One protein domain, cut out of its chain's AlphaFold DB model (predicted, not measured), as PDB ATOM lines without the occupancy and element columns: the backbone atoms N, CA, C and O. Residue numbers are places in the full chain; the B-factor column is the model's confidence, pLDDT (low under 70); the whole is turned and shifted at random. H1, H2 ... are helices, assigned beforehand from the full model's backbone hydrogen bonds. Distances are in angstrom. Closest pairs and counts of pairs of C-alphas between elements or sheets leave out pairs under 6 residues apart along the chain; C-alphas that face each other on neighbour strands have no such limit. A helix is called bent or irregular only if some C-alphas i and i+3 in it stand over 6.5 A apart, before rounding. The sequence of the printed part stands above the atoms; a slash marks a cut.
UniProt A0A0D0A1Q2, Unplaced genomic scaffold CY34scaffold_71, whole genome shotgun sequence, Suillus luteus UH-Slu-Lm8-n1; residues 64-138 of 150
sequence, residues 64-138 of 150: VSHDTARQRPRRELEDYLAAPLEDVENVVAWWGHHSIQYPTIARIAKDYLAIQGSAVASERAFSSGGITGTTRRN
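Overview. This is residues 64 to 138 of the 150 residues of an uncharacterized protein of Suillus luteus UH-Slu-Lm8-n1 (UniProt A0A0D0A1Q2). One long helix, H3, sticks out of a small body with residues 115 to 138; in that body H2 folds back along the beginning of H3, while kinked H1, apart from H2, comes near H3 only at Ile 105, and its residues 64 to 71 also stick out. The printed part has 75 residues with three named helices, H1, H2, H3 in chain order, all helix. It is extended, radius of gyration of the C-alphas 19.7 A, spanning 69 by 28 by 17 A.

Along the chain. Find C-alpha 105 at (145.134, 117.948, 149.683); from there H3, residues 105 to 138, runs 49.3 A. H2 is residues 91 to 97. H1, residues 64 to 82, starts at (140.189, 96.719, 144.865), with a kink of 48 degrees near residue 71; it is only just irregular, C-alphas 70 and 73 being 6.9 A apart.

Arrangement. H3 touches H2 with residues 106 to 113 alone, closest at the C-alphas of Trp 95 and Ala 106, 5.5 A; this helical hairpin runs opposite ways at a shallow tilt of 33 degrees, only just short of steep. Residues 73 to 77 of H1 only just touch Ile 105 of H3, with 3 pairs of C-alphas within 8 A, closest Leu 77, 7.0 A. H1 and H2 are apart. O i to N i+4 pairs are within hydrogen-bond range throughout H2, 13 of 15 in H1, 27 of 30 in H3.

Size, cuts and confidence. The farthest C-alphas, Val 64 and Asn 138, are 69.9 A apart. The printed part has no cut, and both links are short. Residues 129 to 138 have pLDDT under 70.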
ATOM      1  N   VAL A  64     140.540  95.488 145.592       92.44
ATOM      2  CA  VAL A  64     140.189  96.719 144.865       92.44
ATOM      3  C   VAL A  64     139.883  97.855 145.840       92.44
ATOM      4  O   VAL A  64     140.335  98.976 145.636       92.44
ATOM      5  N   SER A  65     139.164  97.582 146.929       89.31
ATOM      6  CA  SER A  65     138.881  98.584 147.969       89.31
ATOM      7  C   SER A  65     140.168  99.070 148.642       89.31
ATOM      8  O   SER A  65     140.342 100.266 148.866       89.31
ATOM      9  N   HIS A  66     141.101  98.158 148.912       86.81
ATOM     10  CA  HIS A  66     142.406  98.497 149.470       86.81
ATOM     11  C   HIS A  66     143.262  99.321 148.491       86.81
ATOM     12  O   HIS A  66     143.802 100.362 148.865       86.81
ATOM     13  N   ASP A  67     143.341  98.913 147.226       85.00
ATOM     14  CA  ASP A  67     144.121  99.614 146.202       85.00
ATOM     15  C   ASP A  67     143.531 100.997 145.897       85.00
ATOM     16  O   ASP A  67     144.264 101.984 145.855       85.00
ATOM     17  N   THR A  68     142.203 101.109 145.795       84.56
ATOM     18  CA  THR A  68     141.520 102.402 145.623       84.56
ATOM     19  C   THR A  68     141.711 103.321 146.826       84.56
ATOM     20  O   THR A  68     141.916 104.513 146.627       84.56
ATOM     21  N   ALA A  69     141.723 102.813 148.062       83.75
ATOM     22  CA  ALA A  69     142.024 103.629 149.240       83.75
ATOM     23  C   ALA A  69     143.456 104.190 149.214       83.75
ATOM     24  O   ALA A  69     143.661 105.350 149.569       83.75
ATOM     25  N   ARG A  70     144.439 103.409 148.741       83.00
ATOM     26  CA  ARG A  70     145.830 103.876 148.582       83.00
ATOM     27  C   ARG A  70     146.000 104.842 147.412       83.00
ATOM     28  O   ARG A  70     146.823 105.747 147.484       83.00
ATOM     29  N   GLN A  71     145.234 104.647 146.344       85.19
ATOM     30  CA  GLN A  71     145.285 105.483 145.145       85.19
ATOM     31  C   GLN A  71     144.449 106.757 145.273       85.19
ATOM     32  O   GLN A  71     144.730 107.716 144.565       85.19
ATOM     33  N   ARG A  72     143.466 106.807 146.181       86.75
ATOM     34  CA  ARG A  72     142.578 107.963 146.390       86.75
ATOM     35  C   ARG A  72     143.334 109.287 146.552       86.75
ATOM     36  O   ARG A  72     143.058 110.176 145.756       86.75
ATOM     37  N   PRO A  73     144.319 109.417 147.464       88.56
ATOM     38  CA  PRO A  73     145.084 110.659 147.606       88.56
ATOM     39  C   PRO A  73     145.893 111.025 146.361       88.56
ATOM     40  O   PRO A  73     146.073 112.196 146.051       88.56
ATOM     41  N   ARG A  74     146.409 110.017 145.647       89.50
ATOM     42  CA  ARG A  74     147.228 110.230 144.452       89.50
ATOM     43  C   ARG A  74     146.378 110.697 143.272       89.50
ATOM     44  O   ARG A  74     146.762 111.631 142.587       89.50
ATOM     45  N   ARG A  75     145.210 110.084 143.084       90.44
ATOM     46  CA  ARG A  75     144.237 110.479 142.067       90.44
ATOM     47  C   ARG A  75     143.690 111.878 142.336       90.44
ATOM     48  O   ARG A  75     143.647 112.687 141.429       90.44
ATOM     49  N   GLU A  76     143.359 112.170 143.593       91.56
ATOM     50  CA  GLU A  76     142.964 113.512 144.037       91.56
ATOM     51  C   GLU A  76     144.015 114.566 143.634       91.56
ATOM     52  O   GLU A  76     143.667 115.654 143.184       91.56
ATOM     53  N   LEU A  77     145.307 114.226 143.748       91.25
ATOM     54  CA  LEU A  77     146.416 115.106 143.367       91.25
ATOM     55  C   LEU A  77     146.543 115.264 141.856       91.25
ATOM     56  O   LEU A  77     146.741 116.376 141.380       91.25
ATOM     57  N   GLU A  78     146.438 114.169 141.112       92.19
ATOM     58  CA  GLU A  78     146.450 114.194 139.649       92.19
ATOM     59  C   GLU A  78     145.288 115.044 139.108       92.19
ATOM     60  O   GLU A  78     145.506 115.881 138.234       92.19
ATOM     61  N   ASP A  79     144.094 114.916 139.695       91.69
ATOM     62  CA  ASP A  79     142.912 115.709 139.344       91.69
ATOM     63  C   ASP A  79     143.123 117.210 139.639       91.69
ATOM     64  O   ASP A  79     142.752 118.052 138.822       91.69
ATOM     65  N   TYR A  80     143.750 117.562 140.769       89.50
ATOM     66  CA  TYR A  80     144.091 118.956 141.099       89.50
ATOM     67  C   TYR A  80     145.142 119.546 140.146       89.50
ATOM     68  O   TYR A  80     145.012 120.686 139.714       89.50
ATOM     69  N   LEU A  81     146.174 118.777 139.785       89.81
ATOM     70  CA  LEU A  81     147.224 119.231 138.863       89.81
ATOM     71  C   LEU A  81     146.731 119.370 137.417       89.81
ATOM     72  O   LEU A  81     147.314 120.128 136.645       89.81
ATOM     73  N   ALA A  82     145.687 118.628 137.045       92.00
ATOM     74  CA  ALA A  82     145.041 118.731 135.742       92.00
ATOM     75  C   ALA A  82     144.024 119.884 135.661       92.00
ATOM     76  O   ALA A  82     143.621 120.260 134.556       92.00
ATOM     77  N   ALA A  83     143.589 120.429 136.800       88.12
ATOM     78  CA  ALA A  83     142.655 121.544 136.836       88.12
ATOM     79  C   ALA A  83     143.305 122.828 136.277       88.12
ATOM     80  O   ALA A  83     144.506 123.050 136.458       88.12
ATOM     81  N   PRO A  84     142.536 123.688 135.583       87.19
ATOM     82  CA  PRO A  84     143.042 124.971 135.114       87.19
ATOM     83  C   PRO A  84     143.438 125.864 136.298       87.19
ATOM     84  O   PRO A  84     142.793 125.852 137.344       87.19
ATOM     85  N   LEU A  85     144.499 126.656 136.120       82.31
ATOM     86  CA  LEU A  85     144.938 127.617 137.128       82.31
ATOM     87  C   LEU A  85     143.940 128.778 137.209       82.31
ATOM     88  O   LEU A  85     143.768 129.521 136.243       82.31
ATOM     89  N   GLU A  86     143.317 128.939 138.370       84.56
ATOM     90  CA  GLU A  86     142.514 130.111 138.709       84.56
ATOM     91  C   GLU A  86     143.379 131.120 139.471       84.56
ATOM     92  O   GLU A  86     144.151 130.741 140.355       84.56
ATOM     93  N   ASP A  87     143.253 132.407 139.138       83.19
ATOM     94  CA  ASP A  87     143.857 133.480 139.928       83.19
ATOM     95  C   ASP A  87     142.950 133.785 141.125       83.19
ATOM     96  O   ASP A  87     141.768 134.098 140.958       83.19
ATOM     97  N   VAL A  88     143.478 133.628 142.341       85.25
ATOM     98  CA  VAL A  88     142.680 133.685 143.568       85.25
ATOM     99  C   VAL A  88     143.332 134.589 144.604       85.25
ATOM    100  O   VAL A  88     144.417 134.303 145.105       85.25
ATOM    101  N   GLU A  89     142.612 135.639 145.011       81.88
ATOM    102  CA  GLU A  89     143.084 136.612 146.008       81.88
ATOM    103  C   GLU A  89     143.266 136.002 147.410       81.88
ATOM    104  O   GLU A  89     144.189 136.362 148.139       81.88
ATOM    105  N   ASN A  90     142.394 135.065 147.806       86.62
ATOM    106  CA  ASN A  90     142.454 134.403 149.111       86.62
ATOM    107  C   ASN A  90     142.521 132.879 148.969       86.62
ATOM    108  O   ASN A  90     141.511 132.169 148.998       86.62
ATOM    109  N   VAL A  91     143.751 132.378 148.883       87.56
ATOM    110  CA  VAL A  91     144.064 130.950 148.748       87.56
ATOM    111  C   VAL A  91     143.498 130.122 149.916       87.56
ATOM    112  O   VAL A  91     143.045 128.997 149.716       87.56
ATOM    113  N   VAL A  92     143.440 130.671 151.138       86.75
ATOM    114  CA  VAL A  92     142.889 129.963 152.312       86.75
ATOM    115  C   VAL A  92     141.376 129.764 152.182       86.75
ATOM    116  O   VAL A  92     140.870 128.673 152.452       86.75
ATOM    117  N   ALA A  93     140.652 130.794 151.737       87.69
ATOM    118  CA  ALA A  93     139.214 130.710 151.488       87.69
ATOM    119  C   ALA A  93     138.898 129.745 150.334       87.69
ATOM    120  O   ALA A  93     137.946 128.967 150.420       87.69
ATOM    121  N   TRP A  94     139.738 129.726 149.296       89.94
ATOM    122  CA  TRP A  94     139.616 128.792 148.175       89.94
ATOM    123  C   TRP A  94     139.732 127.332 148.618       89.94
ATOM    124  O   TRP A  94     138.841 126.535 148.319       89.94
ATOM    125  N   TRP A  95     140.746 126.993 149.427       91.25
ATOM    126  CA  TRP A  95     140.870 125.661 150.041       91.25
ATOM    127  C   TRP A  95     139.757 125.355 151.052       91.25
ATOM    128  O   TRP A  95     139.509 124.193 151.375       91.25
ATOM    129  N   GLY A  96     139.077 126.377 151.579       88.56
ATOM    130  CA  GLY A  96     137.845 126.234 152.352       88.56
ATOM    131  C   GLY A  96     136.716 125.650 151.506       88.56
ATOM    132  O   GLY A  96     136.182 124.593 151.846       88.56
ATOM    133  N   HIS A  97     136.417 126.289 150.373       89.56
ATOM    134  CA  HIS A  97     135.364 125.858 149.449       89.56
ATOM    135  C   HIS A  97     135.685 124.523 148.758       89.56
ATOM    136  O   HIS A  97     134.825 123.648 148.675       89.56
ATOM    137  N   HIS A  98     136.940 124.314 148.350       88.50
ATOM    138  CA  HIS A  98     137.374 123.103 147.644       88.50
ATOM    139  C   HIS A  98     137.706 121.921 148.570       88.50
ATOM    140  O   HIS A  98     138.066 120.843 148.100       88.50
ATOM    141  N   SER A  99     137.526 122.072 149.888       87.88
ATOM    142  CA  SER A  99     137.799 121.004 150.864       87.88
ATOM    143  C   SER A  99     136.922 119.760 150.700       87.88
ATOM    144  O   SER A  99     137.325 118.675 151.114       87.88
ATOM    145  N   ILE A 100     135.742 119.900 150.091       88.12
ATOM    146  CA  ILE A 100     134.831 118.780 149.819       88.12
ATOM    147  C   ILE A 100     135.314 117.971 148.607       88.12
ATOM    148  O   ILE A 100     135.196 116.747 148.602       88.12
ATOM    149  N   GLN A 101     135.863 118.648 147.595       88.00
ATOM    150  CA  GLN A 101     136.360 118.015 146.371       88.00
ATOM    151  C   GLN A 101     137.728 117.363 146.596       88.00
ATOM    152  O   GLN A 101     137.953 116.241 146.147       88.00
ATOM    153  N   TYR A 102     138.599 118.034 147.356       90.38
ATOM    154  CA  TYR A 102     139.969 117.599 147.622       90.38
ATOM    155  C   TYR A 102     140.258 117.550 149.138       90.38
ATOM    156  O   TYR A 102     140.972 118.404 149.674       90.38
ATOM    157  N   PRO A 103     139.694 116.579 149.883       89.38
ATOM    158  CA  PRO A 103     139.781 116.539 151.346       89.38
ATOM    159  C   PRO A 103     141.175 116.201 151.894       89.38
ATOM    160  O   PRO A 103     141.497 116.545 153.040       89.38
ATOM    161  N   THR A 104     142.005 115.488 151.135       90.81
ATOM    162  CA  THR A 104     143.362 115.130 151.565       90.81
ATOM    163  C   THR A 104     144.308 116.290 151.306       90.81
ATOM    164  O   THR A 104     145.044 116.698 152.206       90.81
ATOM    165  N   ILE A 105     144.245 116.865 150.107       91.44
ATOM    166  CA  ILE A 105     145.134 117.948 149.683       91.44
ATOM    167  C   ILE A 105     144.785 119.239 150.409       91.44
ATOM    168  O   ILE A 105     145.691 119.912 150.890       91.44
ATOM    169  N   ALA A 106     143.498 119.552 150.593       91.19
ATOM    170  CA  ALA A 106     143.092 120.760 151.309       91.19
ATOM    171  C   ALA A 106     143.612 120.795 152.751       91.19
ATOM    172  O   ALA A 106     143.902 121.868 153.273       91.19
ATOM    173  N   ARG A 107     143.750 119.636 153.408       90.62
ATOM    174  CA  ARG A 107     144.329 119.551 154.756       90.62
ATOM    175  C   ARG A 107     145.811 119.903 154.739       90.62
ATOM    176  O   ARG A 107     146.230 120.791 155.467       90.62
ATOM    177  N   ILE A 108     146.555 119.268 153.835       91.25
ATOM    178  CA  ILE A 108     147.985 119.509 153.640       91.25
ATOM    179  C   ILE A 108     148.229 120.984 153.293       91.25
ATOM    180  O   ILE A 108     149.073 121.640 153.899       91.25
ATOM    181  N   ALA A 109     147.454 121.535 152.359       90.75
ATOM    182  CA  ALA A 109     147.556 122.928 151.948       90.75
ATOM    183  C   ALA A 109     147.294 123.895 153.111       90.75
ATOM    184  O   ALA A 109     148.052 124.844 153.296       90.75
ATOM    185  N   LYS A 110     146.268 123.644 153.933       89.88
ATOM    186  CA  LYS A 110     145.977 124.465 155.120       89.88
ATOM    187  C   LYS A 110     147.118 124.441 156.135       89.88
ATOM    188  O   LYS A 110     147.461 125.500 156.655       89.88
ATOM    189  N   ASP A 111     147.732 123.283 156.366       89.50
ATOM    190  CA  ASP A 111     148.871 123.160 157.281       89.50
ATOM    191  C   ASP A 111     150.073 123.984 156.786       89.50
ATOM    192  O   ASP A 111     150.656 124.761 157.544       89.50
ATOM    193  N   TYR A 112     150.397 123.909 155.490       88.31
ATOM    194  CA  TYR A 112     151.471 124.717 154.900       88.31
ATOM    195  C   TYR A 112     151.175 126.221 154.929       88.31
ATOM    196  O   TYR A 112     152.058 127.018 155.256       88.31
ATOM    197  N   LEU A 113     149.940 126.624 154.622       86.12
ATOM    198  CA  LEU A 113     149.533 128.031 154.639       86.12
ATOM    199  C   LEU A 113     149.549 128.615 156.060       86.12
ATOM    200  O   LEU A 113     149.931 129.772 156.242       86.12
ATOM    201  N   ALA A 114     149.204 127.819 157.077       84.62
ATOM    202  CA  ALA A 114     149.280 128.234 158.476       84.62
ATOM    203  C   ALA A 114     150.728 128.502 158.926       84.62
ATOM    204  O   ALA A 114     150.989 129.490 159.622       84.62
ATOM    205  N   ILE A 115     151.684 127.677 158.483       81.94
ATOM    206  CA  ILE A 115     153.114 127.890 158.755       81.94
ATOM    207  C   ILE A 115     153.567 129.232 158.167       81.94
ATOM    208  O   ILE A 115     154.140 130.046 158.890       81.94
ATOM    209  N   GLN A 116     153.241 129.506 156.898       76.69
ATOM    210  CA  GLN A 116     153.612 130.763 156.235       76.69
ATOM    211  C   GLN A 116     152.997 131.989 156.930       76.69
ATOM    212  O   GLN A 116     153.685 132.983 157.165       76.69
ATOM    213  N   GLY A 117     151.724 131.908 157.335       78.31
ATOM    214  CA  GLY A 117     151.060 132.993 158.061       78.31
ATOM    215  C   GLY A 117     151.703 133.299 159.420       78.31
ATOM    216  O   GLY A 117     151.865 134.466 159.781       78.31
ATOM    217  N   SER A 118     152.109 132.266 160.166       78.75
ATOM    218  CA  SER A 118     152.742 132.443 161.481       78.75
ATOM    219  C   SER A 118     154.188 132.947 161.402       78.75
ATOM    220  O   SER A 118     154.578 133.772 162.229       78.75
ATOM    221  N   ALA A 119     154.960 132.519 160.397       78.88
ATOM    222  CA  ALA A 119     156.337 132.965 160.182       78.88
ATOM    223  C   ALA A 119     156.407 134.470 159.881       78.88
ATOM    224  O   ALA A 119     157.152 135.209 160.514       78.88
ATOM    225  N   VAL A 120     155.551 134.963 158.986       78.00
ATOM    226  CA  VAL A 120     155.527 136.391 158.635       78.00
ATOM    227  C   VAL A 120     155.099 137.262 159.826       78.00
ATOM    228  O   VAL A 120     155.569 138.392 159.988       78.00
ATOM    229  N   ALA A 121     154.194 136.768 160.675       78.06
ATOM    230  CA  ALA A 121     153.788 137.473 161.888       78.06
ATOM    231  C   ALA A 121     154.910 137.501 162.941       78.06
ATOM    232  O   ALA A 121     155.139 138.542 163.562       78.06
ATOM    233  N   SER A 122     155.633 136.391 163.121       80.56
ATOM    234  CA  SER A 122     156.744 136.302 164.073       80.56
ATOM    235  C   SER A 122     157.955 137.126 163.628       80.56
ATOM    236  O   SER A 122     158.547 137.818 164.454       80.56
ATOM    237  N   GLU A 123     158.259 137.166 162.330       82.69
ATOM    238  CA  GLU A 123     159.275 138.053 161.756       82.69
ATOM    239  C   GLU A 123     158.916 139.527 161.941       82.69
ATOM    240  O   GLU A 123     159.764 140.310 162.364       82.69
ATOM    241  N   ARG A 124     157.656 139.925 161.704       82.75
ATOM    242  CA  ARG A 124     157.208 141.302 161.982       82.75
ATOM    243  C   ARG A 124     157.317 141.651 163.464       82.75
ATOM    244  O   ARG A 124     157.797 142.733 163.804       82.75
ATOM    245  N   ALA A 125     156.916 140.744 164.351       81.69
ATOM    246  CA  ALA A 125     157.052 140.936 165.792       81.69
ATOM    247  C   ALA A 125     158.528 141.081 166.206       81.69
ATOM    248  O   ALA A 125     158.878 141.990 166.956       81.69
ATOM    249  N   PHE A 126     159.417 140.250 165.661       75.00
ATOM    250  CA  PHE A 126     160.847 140.306 165.956       75.00
ATOM    251  C   PHE A 126     161.533 141.539 165.347       75.00
ATOM    252  O   PHE A 126     162.328 142.199 166.012       75.00
ATOM    253  N   SER A 127     161.177 141.908 164.117       75.19
ATOM    254  CA  SER A 127     161.673 143.107 163.434       75.19
ATOM    255  C   SER A 127     161.249 144.384 164.169       75.19
ATOM    256  O   SER A 127     162.084 145.240 164.471       75.19
ATOM    257  N   SER A 128     159.976 144.479 164.568       70.62
ATOM    258  CA  SER A 128     159.471 145.608 165.364       70.62
ATOM    259  C   SER A 128     160.100 145.680 166.767       70.62
ATOM    260  O   SER A 128     160.431 146.768 167.254       70.62
ATOM    261  N   GLY A 129     160.352 144.531 167.404       64.44
ATOM    262  CA  GLY A 129     161.047 144.449 168.690       64.44
ATOM    263  C   GLY A 129     162.532 144.830 168.611       64.44
ATOM    264  O   GLY A 129     163.057 145.476 169.523       64.44
ATOM    265  N   GLY A 130     163.200 144.497 167.500       61.38
ATOM    266  CA  GLY A 130     164.604 144.820 167.243       61.38
ATOM    267  C   GLY A 130     164.880 146.324 167.172       61.38
ATOM    268  O   GLY A 130     165.873 146.790 167.738       61.38
ATOM    269  N   ILE A 131     163.969 147.102 166.574       57.50
ATOM    270  CA  ILE A 131     164.067 148.571 166.505       57.50
ATOM    271  C   ILE A 131     163.955 149.198 167.905       57.50
ATOM    272  O   ILE A 131     164.704 150.109 168.250       57.50
ATOM    273  N   THR A 132     163.097 148.666 168.775       57.22
ATOM    274  CA  THR A 132     162.901 149.239 170.119       57.22
ATOM    275  C   THR A 132     164.067 148.920 171.070       57.22
ATOM    276  O   THR A 132     164.455 149.752 171.894       57.22
ATOM    277  N   GLY A 133     164.664 147.727 170.955       55.25
ATOM    278  CA  GLY A 133     165.761 147.279 171.823       55.25
ATOM    279  C   GLY A 133     167.145 147.839 171.473       55.25
ATOM    280  O   GLY A 133     167.976 147.998 172.373       55.25
ATOM    281  N   THR A 134     167.397 148.145 170.195       56.16
ATOM    282  CA  THR A 134     168.700 148.639 169.709       56.16
ATOM    283  C   THR A 134     168.754 150.162 169.619       56.16
ATOM    284  O   THR A 134     169.726 150.743 170.100       56.16
ATOM    285  N   THR A 135     167.704 150.845 169.150       54.09
ATOM    286  CA  THR A 135     167.682 152.319 169.090       54.09
ATOM    287  C   THR A 135     167.744 152.948 170.484       54.09
ATOM    288  O   THR A 135     168.515 153.877 170.704       54.09
ATOM    289  N   ARG A 136     167.037 152.393 171.482       56.34
ATOM    290  CA  ARG A 136     167.059 152.923 172.860       56.34
ATOM    291  C   ARG A 136     168.403 152.724 173.578       56.34
ATOM    292  O   ARG A 136     168.725 153.506 174.468       56.34
ATOM    293  N   ARG A 137     169.191 151.700 173.218       56.75
ATOM    294  CA  ARG A 137     170.513 151.437 173.826       56.75
ATOM    295  C   ARG A 137     171.675 152.067 173.056       56.75
ATOM    296  O   ARG A 137     172.686 152.372 173.676       56.75
ATOM    297  N   ASN A 138     171.524 152.317 171.754       56.69
ATOM    298  CA  ASN A 138     172.537 152.990 170.935       56.69
ATOM    299  C   ASN A 138     172.509 154.531 171.076       56.69
ATOM    300  O   ASN A 138     173.418 155.211 170.619       56.69
TER     301      ASN A 138